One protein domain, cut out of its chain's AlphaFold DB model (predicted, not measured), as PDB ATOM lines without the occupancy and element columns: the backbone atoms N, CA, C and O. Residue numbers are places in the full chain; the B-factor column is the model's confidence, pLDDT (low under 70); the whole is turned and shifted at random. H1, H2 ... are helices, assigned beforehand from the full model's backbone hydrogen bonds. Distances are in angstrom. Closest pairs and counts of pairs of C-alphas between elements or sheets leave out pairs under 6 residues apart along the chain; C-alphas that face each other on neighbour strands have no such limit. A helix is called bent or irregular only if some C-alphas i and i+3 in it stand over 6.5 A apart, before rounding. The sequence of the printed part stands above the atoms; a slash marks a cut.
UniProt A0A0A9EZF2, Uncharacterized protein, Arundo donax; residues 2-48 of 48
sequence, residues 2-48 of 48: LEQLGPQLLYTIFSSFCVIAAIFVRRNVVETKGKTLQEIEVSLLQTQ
ATOM      1  N   LEU A   2      51.339  -0.036  -8.622       61.47
ATOM      2  CA  LEU A   2      50.085   0.603  -8.157       61.47
ATOM      3  C   LEU A   2      48.838  -0.301  -8.248       61.47
ATOM      4  O   LEU A   2      48.049  -0.334  -7.312       61.47
ATOM      5  N   GLU A   3      48.698  -1.103  -9.309       65.44
ATOM      6  CA  GLU A   3      47.574  -2.054  -9.450       65.44
ATOM      7  C   GLU A   3      47.584  -3.184  -8.414       65.44
ATOM      8  O   GLU A   3      46.549  -3.777  -8.140       65.44
ATOM      9  N   GLN A   4      48.737  -3.470  -7.809       63.97
ATOM     10  CA  GLN A   4      48.884  -4.518  -6.798       63.97
ATOM     11  C   GLN A   4      48.639  -3.980  -5.382       63.97
ATOM     12  O   GLN A   4      48.195  -4.722  -4.506       63.97
ATOM     13  N   LEU A   5      48.841  -2.670  -5.186       70.94
ATOM     14  CA  LEU A   5      48.581  -1.977  -3.928       70.94
ATOM     15  C   LEU A   5      47.089  -1.992  -3.567       70.94
ATOM     16  O   LEU A   5      46.760  -2.159  -2.398       70.94
ATOM     17  N   GLY A   6      46.194  -1.883  -4.556       82.88
ATOM     18  CA  GLY A   6      44.743  -1.964  -4.346       82.88
ATOM     19  C   GLY A   6      44.308  -3.301  -3.729       82.88
ATOM     20  O   GLY A   6      43.827  -3.311  -2.597       82.88
ATOM     21  N   PRO A   7      44.523  -4.444  -4.405       87.94
ATOM     22  CA  PRO A   7      44.199  -5.765  -3.869       87.94
ATOM     23  C   PRO A   7      44.920  -6.076  -2.556       87.94
ATOM     24  O   PRO A   7      44.298  -6.577  -1.624       87.94
ATOM     25  N   GLN A   8      46.210  -5.742  -2.437       88.81
ATOM     26  CA  GLN A   8      46.969  -5.988  -1.211       88.81
ATOM     27  C   GLN A   8      46.393  -5.214  -0.020       88.81
ATOM     28  O   GLN A   8      46.231  -5.789   1.057       88.81
ATOM     29  N   LEU A   9      46.045  -3.936  -0.202       90.62
ATOM     30  CA  LEU A   9      45.426  -3.122   0.841       90.62
ATOM     31  C   LEU A   9      44.048  -3.675   1.222       90.62
ATOM     32  O   LEU A   9      43.774  -3.862   2.406       90.62
ATOM     33  N   LEU A  10      43.214  -4.000   0.231       92.69
ATOM     34  CA  LEU A  10      41.875  -4.549   0.452       92.69
ATOM     35  C   LEU A  10      41.920  -5.878   1.213       92.69
ATOM     36  O   LEU A  10      41.215  -6.035   2.210       92.69
ATOM     37  N   TYR A  11      42.780  -6.813   0.803       93.69
ATOM     38  CA  TYR A  11      42.921  -8.098   1.487       93.69
ATOM     39  C   TYR A  11      43.537  -7.958   2.875       93.69
ATOM     40  O   TYR A  11      43.135  -8.679   3.786       93.69
ATOM     41  N   THR A  12      44.463  -7.019   3.071       95.56
ATOM     42  CA  THR A  12      45.034  -6.754   4.397       95.56
ATOM     43  C   THR A  12      43.972  -6.209   5.349       95.56
ATOM     44  O   THR A  12      43.841  -6.709   6.465       95.56
ATOM     45  N   ILE A  13      43.163  -5.241   4.903       96.62
ATOM     46  CA  ILE A  13      42.057  -4.695   5.698       96.62
ATOM     47  C   ILE A  13      41.044  -5.800   6.005       96.62
ATOM     48  O   ILE A  13      40.725  -6.025   7.171       96.62
ATOM     49  N   PHE A  14      40.594  -6.542   4.993       97.06
ATOM     50  CA  PHE A  14      39.630  -7.626   5.180       97.06
ATOM     51  C   PHE A  14      40.142  -8.688   6.161       97.06
ATOM     52  O   PHE A  14      39.454  -9.026   7.121       97.06
ATOM     53  N   SER A  15      41.385  -9.142   5.982       97.81
ATOM     54  CA  SER A  15      42.037 -10.091   6.888       97.81
ATOM     55  C   SER A  15      42.107  -9.553   8.320       97.81
ATOM     56  O   SER A  15      41.765 -10.265   9.264       97.81
ATOM     57  N   SER A  16      42.460  -8.275   8.497       98.12
ATOM     58  CA  SER A  16      42.508  -7.655   9.825       98.12
ATOM     59  C   SER A  16      41.140  -7.670  10.519       98.12
ATOM     60  O   SER A  16      41.049  -8.051  11.686       98.12
ATOM     61  N   PHE A  17      40.058  -7.374   9.791       98.31
ATOM     62  CA  PHE A  17      38.697  -7.463  10.318       98.31
ATOM     63  C   PHE A  17      38.278  -8.902  10.626       98.31
ATOM     64  O   PHE A  17      37.646  -9.125  11.655       98.31
ATOM     65  N   CYS A  18      38.665  -9.889   9.811       98.44
ATOM     66  CA  CYS A  18      38.424 -11.300  10.123       98.44
ATOM     67  C   CYS A  18      39.096 -11.717  11.438       98.44
ATOM     68  O   CYS A  18      38.476 -12.398  12.255       98.44
ATOM     69  N   VAL A  19      40.336 -11.282  11.675       98.56
ATOM     70  CA  VAL A  19      41.059 -11.561  12.926       98.56
ATOM     71  C   VAL A  19      40.374 -10.884  14.116       98.56
ATOM     72  O   VAL A  19      40.140 -11.533  15.137       98.56
ATOM     73  N   ILE A  20      39.998  -9.608  13.983       98.50
ATOM     74  CA  ILE A  20      39.262  -8.874  15.025       98.50
ATOM     75  C   ILE A  20      37.938  -9.578  15.342       98.50
ATOM     76  O   ILE A  20      37.633  -9.804  16.513       98.50
ATOM     77  N   ALA A  21      37.182  -9.984  14.320       98.38
ATOM     78  CA  ALA A  21      35.926 -10.706  14.481       98.38
ATOM     79  C   ALA A  21      36.127 -12.059  15.179       98.38
ATOM     80  O   ALA A  21      35.384 -12.388  16.100       98.38
ATOM     81  N   ALA A  22      37.162 -12.820  14.813       98.38
ATOM     82  CA  ALA A  22      37.477 -14.090  15.465       98.38
ATOM     83  C   ALA A  22      37.806 -13.907  16.957       98.38
ATOM     84  O   ALA A  22      37.322 -14.666  17.800       98.38
ATOM     85  N   ILE A  23      38.586 -12.874  17.303       98.12
ATOM     86  CA  ILE A  23      38.891 -12.530  18.699       98.12
ATOM     87  C   ILE A  23      37.619 -12.102  19.439       98.12
ATOM     88  O   ILE A  23      37.406 -12.527  20.577       98.12
ATOM     89  N   PHE A  24      36.772 -11.287  18.806       97.38
ATOM     90  CA  PHE A  24      35.508 -10.836  19.379       97.38
ATOM     91  C   PHE A  24      34.589 -12.016  19.696       97.38
ATOM     92  O   PHE A  24      34.149 -12.135  20.838       97.38
ATOM     93  N   VAL A  25      34.361 -12.910  18.729       97.12
ATOM     94  CA  VAL A  25      33.529 -14.110  18.902       97.12
ATOM     95  C   VAL A  25      34.078 -14.972  20.030       97.12
ATOM     96  O   VAL A  25      33.345 -15.305  20.952       97.12
ATOM     97  N   ARG A  26      35.388 -15.249  20.030       94.38
ATOM     98  CA  ARG A  26      36.022 -16.060  21.078       94.38
ATOM     99  C   ARG A  26      35.820 -15.490  22.486       94.38
ATOM    100  O   ARG A  26      35.755 -16.261  23.435       94.38
ATOM    101  N   ARG A  27      35.822 -14.162  22.638       93.50
ATOM    102  CA  ARG A  27      35.766 -13.504  23.953       93.50
ATOM    103  C   ARG A  27      34.357 -13.153  24.417       93.50
ATOM    104  O   ARG A  27      34.149 -13.093  25.619       93.50
ATOM    105  N   ASN A  28      33.432 -12.890  23.497       93.56
ATOM    106  CA  ASN A  28      32.133 -12.291  23.823       93.56
ATOM    107  C   ASN A  28      30.938 -13.164  23.429       93.56
ATOM    108  O   ASN A  28      29.829 -12.901  23.881       93.56
ATOM    109  N   VAL A  29      31.124 -14.168  22.568       93.94
ATOM    110  CA  VAL A  29      30.025 -15.014  22.090       93.94
ATOM    111  C   VAL A  29      30.092 -16.366  22.788       93.94
ATOM    112  O   VAL A  29      31.080 -17.089  22.684       93.94
ATOM    113  N   VAL A  30      29.017 -16.709  23.494       93.31
ATOM    114  CA  VAL A  30      28.841 -18.030  24.107       93.31
ATOM    115  C   VAL A  30      28.330 -19.036  23.076       93.31
ATOM    116  O   VAL A  30      27.588 -18.681  22.162       93.31
ATOM    117  N   GLU A  31      28.692 -20.309  23.236       93.31
ATOM    118  CA  GLU A  31      28.144 -21.388  22.407       93.31
ATOM    119  C   GLU A  31      26.644 -21.561  22.685       93.31
ATOM    120  O   GLU A  31      26.240 -21.728  23.844       93.31
ATOM    121  N   THR A  32      25.843 -21.550  21.620       95.44
ATOM    122  CA  THR A  32      24.375 -21.632  21.669       95.44
ATOM    123  C   THR A  32      23.826 -22.895  21.014       95.44
ATOM    124  O   THR A  32      22.667 -23.246  21.240       95.44
ATOM    125  N   LYS A  33      24.624 -23.615  20.214       93.94
ATOM    126  CA  LYS A  33      24.149 -24.785  19.474       93.94
ATOM    127  C   LYS A  33      23.722 -25.901  20.431       93.94
ATOM    128  O   LYS A  33      24.519 -26.398  21.219       93.94
ATOM    129  N   GLY A  34      22.469 -26.339  20.300       94.00
ATOM    130  CA  GLY A  34      21.914 -27.457  21.071       94.00
ATOM    131  C   GLY A  34      21.519 -27.116  22.512       94.00
ATOM    132  O   GLY A  34      21.125 -28.026  23.234       94.00
ATOM    133  N   LYS A  35      21.598 -25.842  22.917       93.44
ATOM    134  CA  LYS A  35      21.132 -25.366  24.224       93.44
ATOM    135  C   LYS A  35      19.712 -24.808  24.144       93.44
ATOM    136  O   LYS A  35      19.311 -24.225  23.136       93.44
ATOM    137  N   THR A  36      18.969 -24.956  25.230       95.31
ATOM    138  CA  THR A  36      17.707 -24.250  25.477       95.31
ATOM    139  C   THR A  36      17.961 -22.769  25.779       95.31
ATOM    140  O   THR A  36      19.080 -22.366  26.106       95.31
ATOM    141  N   LEU A  37      16.922 -21.933  25.695       93.56
ATOM    142  CA  LEU A  37      17.054 -20.495  25.965       93.56
ATOM    143  C   LEU A  37      17.520 -20.214  27.401       93.56
ATOM    144  O   LEU A  37      18.374 -19.357  27.602       93.56
ATOM    145  N   GLN A  38      17.027 -20.981  28.373       94.50
ATOM    146  CA  GLN A  38      17.404 -20.860  29.779       94.50
ATOM    147  C   GLN A  38      18.886 -21.202  30.003       94.50
ATOM    148  O   GLN A  38      19.579 -20.514  30.746       94.50
ATOM    149  N   GLU A  39      19.408 -22.229  29.326       91.88
ATOM    150  CA  GLU A  39      20.832 -22.588  29.398       91.88
ATOM    151  C   GLU A  39      21.734 -21.529  28.744       91.88
ATOM    152  O   GLU A  39      22.855 -21.291  29.207       91.88
ATOM    153  N   ILE A  40      21.259 -20.879  27.674       93.69
ATOM    154  CA  ILE A  40      21.958 -19.756  27.035       93.69
ATOM    155  C   ILE A  40      21.976 -18.542  27.968       93.69
ATOM    156  O   ILE A  40      23.035 -17.946  28.147       93.69
ATOM    157  N   GLU A  41      20.847 -18.202  28.594       92.62
ATOM    158  CA  GLU A  41      20.743 -17.092  29.549       92.62
ATOM    159  C   GLU A  41      21.702 -17.280  30.730       92.62
ATOM    160  O   GLU A  41      22.484 -16.384  31.037       92.62
ATOM    161  N   VAL A  42      21.737 -18.478  31.321       93.75
ATOM    162  CA  VAL A  42      22.692 -18.811  32.388       93.75
ATOM    163  C   VAL A  42      24.139 -18.699  31.896       93.75
ATOM    164  O   VAL A  42      24.961 -18.085  32.572       93.75
ATOM    165  N   SER A  43      24.452 -19.214  30.699       90.12
ATOM    166  CA  SER A  43      25.801 -19.102  30.115       90.12
ATOM    167  C   SER A  43      26.223 -17.637  29.919       90.12
ATOM    168  O   SER A  43      27.386 -17.300  30.138       90.12
ATOM    169  N   LEU A  44      25.296 -16.764  29.516       89.12
ATOM    170  CA  LEU A  44      25.541 -15.330  29.339       89.12
ATOM    171  C   LEU A  44      25.736 -14.610  30.680       89.12
ATOM    172  O   LEU A  44      26.673 -13.826  30.807       89.12
ATOM    173  N   LEU A  45      24.897 -14.898  31.680       88.81
ATOM    174  CA  LEU A  45      24.959 -14.271  33.005       88.81
ATOM    175  C   LEU A  45      26.159 -14.741  33.840       88.81
ATOM    176  O   LEU A  45      26.686 -13.957  34.617       88.81
ATOM    177  N   GLN A  46      26.617 -15.986  33.675       79.75
ATOM    178  CA  GLN A  46      27.833 -16.498  34.328       79.75
ATOM    179  C   GLN A  46      29.133 -15.984  33.693       79.75
ATOM    180  O   GLN A  46      30.199 -16.131  34.286       79.75
ATOM    181  N   THR A  47      29.061 -15.451  32.470       65.31
ATOM    182  CA  THR A  47      30.216 -14.895  31.747       65.31
ATOM    183  C   THR A  47      30.432 -13.401  32.058       65.31
ATOM    184  O   THR A  47      31.475 -12.858  31.691       65.31
ATOM    185  N   GLN A  48      29.474 -12.733  32.722       55.88
ATOM    186  CA  GLN A  48      29.635 -11.394  33.322       55.88
ATOM    187  C   GLN A  48      30.363 -11.487  34.667       55.88
ATOM    188  O   GLN A  48      31.215 -10.606  34.915       55.88
TER     189      GLN A  48
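Overview. This is residues 2 to 48 of the 48 residues of an uncharacterized protein of Arundo donax (UniProt A0A0A9EZF2). One long, nearly straight helix, H1, sticks out as a rod with residues 2 to 26 standing free, and past its far end the link of residues 29 to 36 leads to a short helix, H2, set crosswise to it. H1 makes most of the length, and the two helices do not pack on each other. The printed part has 47 residues with two named helices, H1 then H2, and no named strand; the class is all helix. The whole is extended, with a radius of gyration of the C-alphas of 17.5 A and spans of 54 by 21 by 9 A.

Along the chain. H1 is residues 2 to 28, 38.9 A from first to last C-alpha. It begins with C-alpha 2 at (50.085, 0.603, -8.157) and ends with C-alpha 28 at (32.133, -12.291, 23.823). H2 is residues 37 to 45, 12.3 A long, and ends with C-alpha 45 at (24.959, -14.271, 33.005).

Arrangement. H1 and H2 are apart, with no C-alpha of the one within 8 A of the other. The N-to-C direction of H1 has components -0.39, -0.34 and 0.85 along x, y and z; that of H2 has 0.74, 0.55 and 0.38. The link between them, 8 residues, is short. Neither helix is bent. In H2 every O i to N i+4 pair is within hydrogen-bond range; in H1 21 of 23 are.

Size, cuts and confidence. The two C-alphas farthest apart are those of Leu 2 and Gln 38, 54.5 A. The outline is a rod. The printed part has no cut and ends at residue 48, the chain's last residue. The mean pLDDT of the printed part is 90.0, and residues 2 to 4 and 47 to 48 are under 70 in this model.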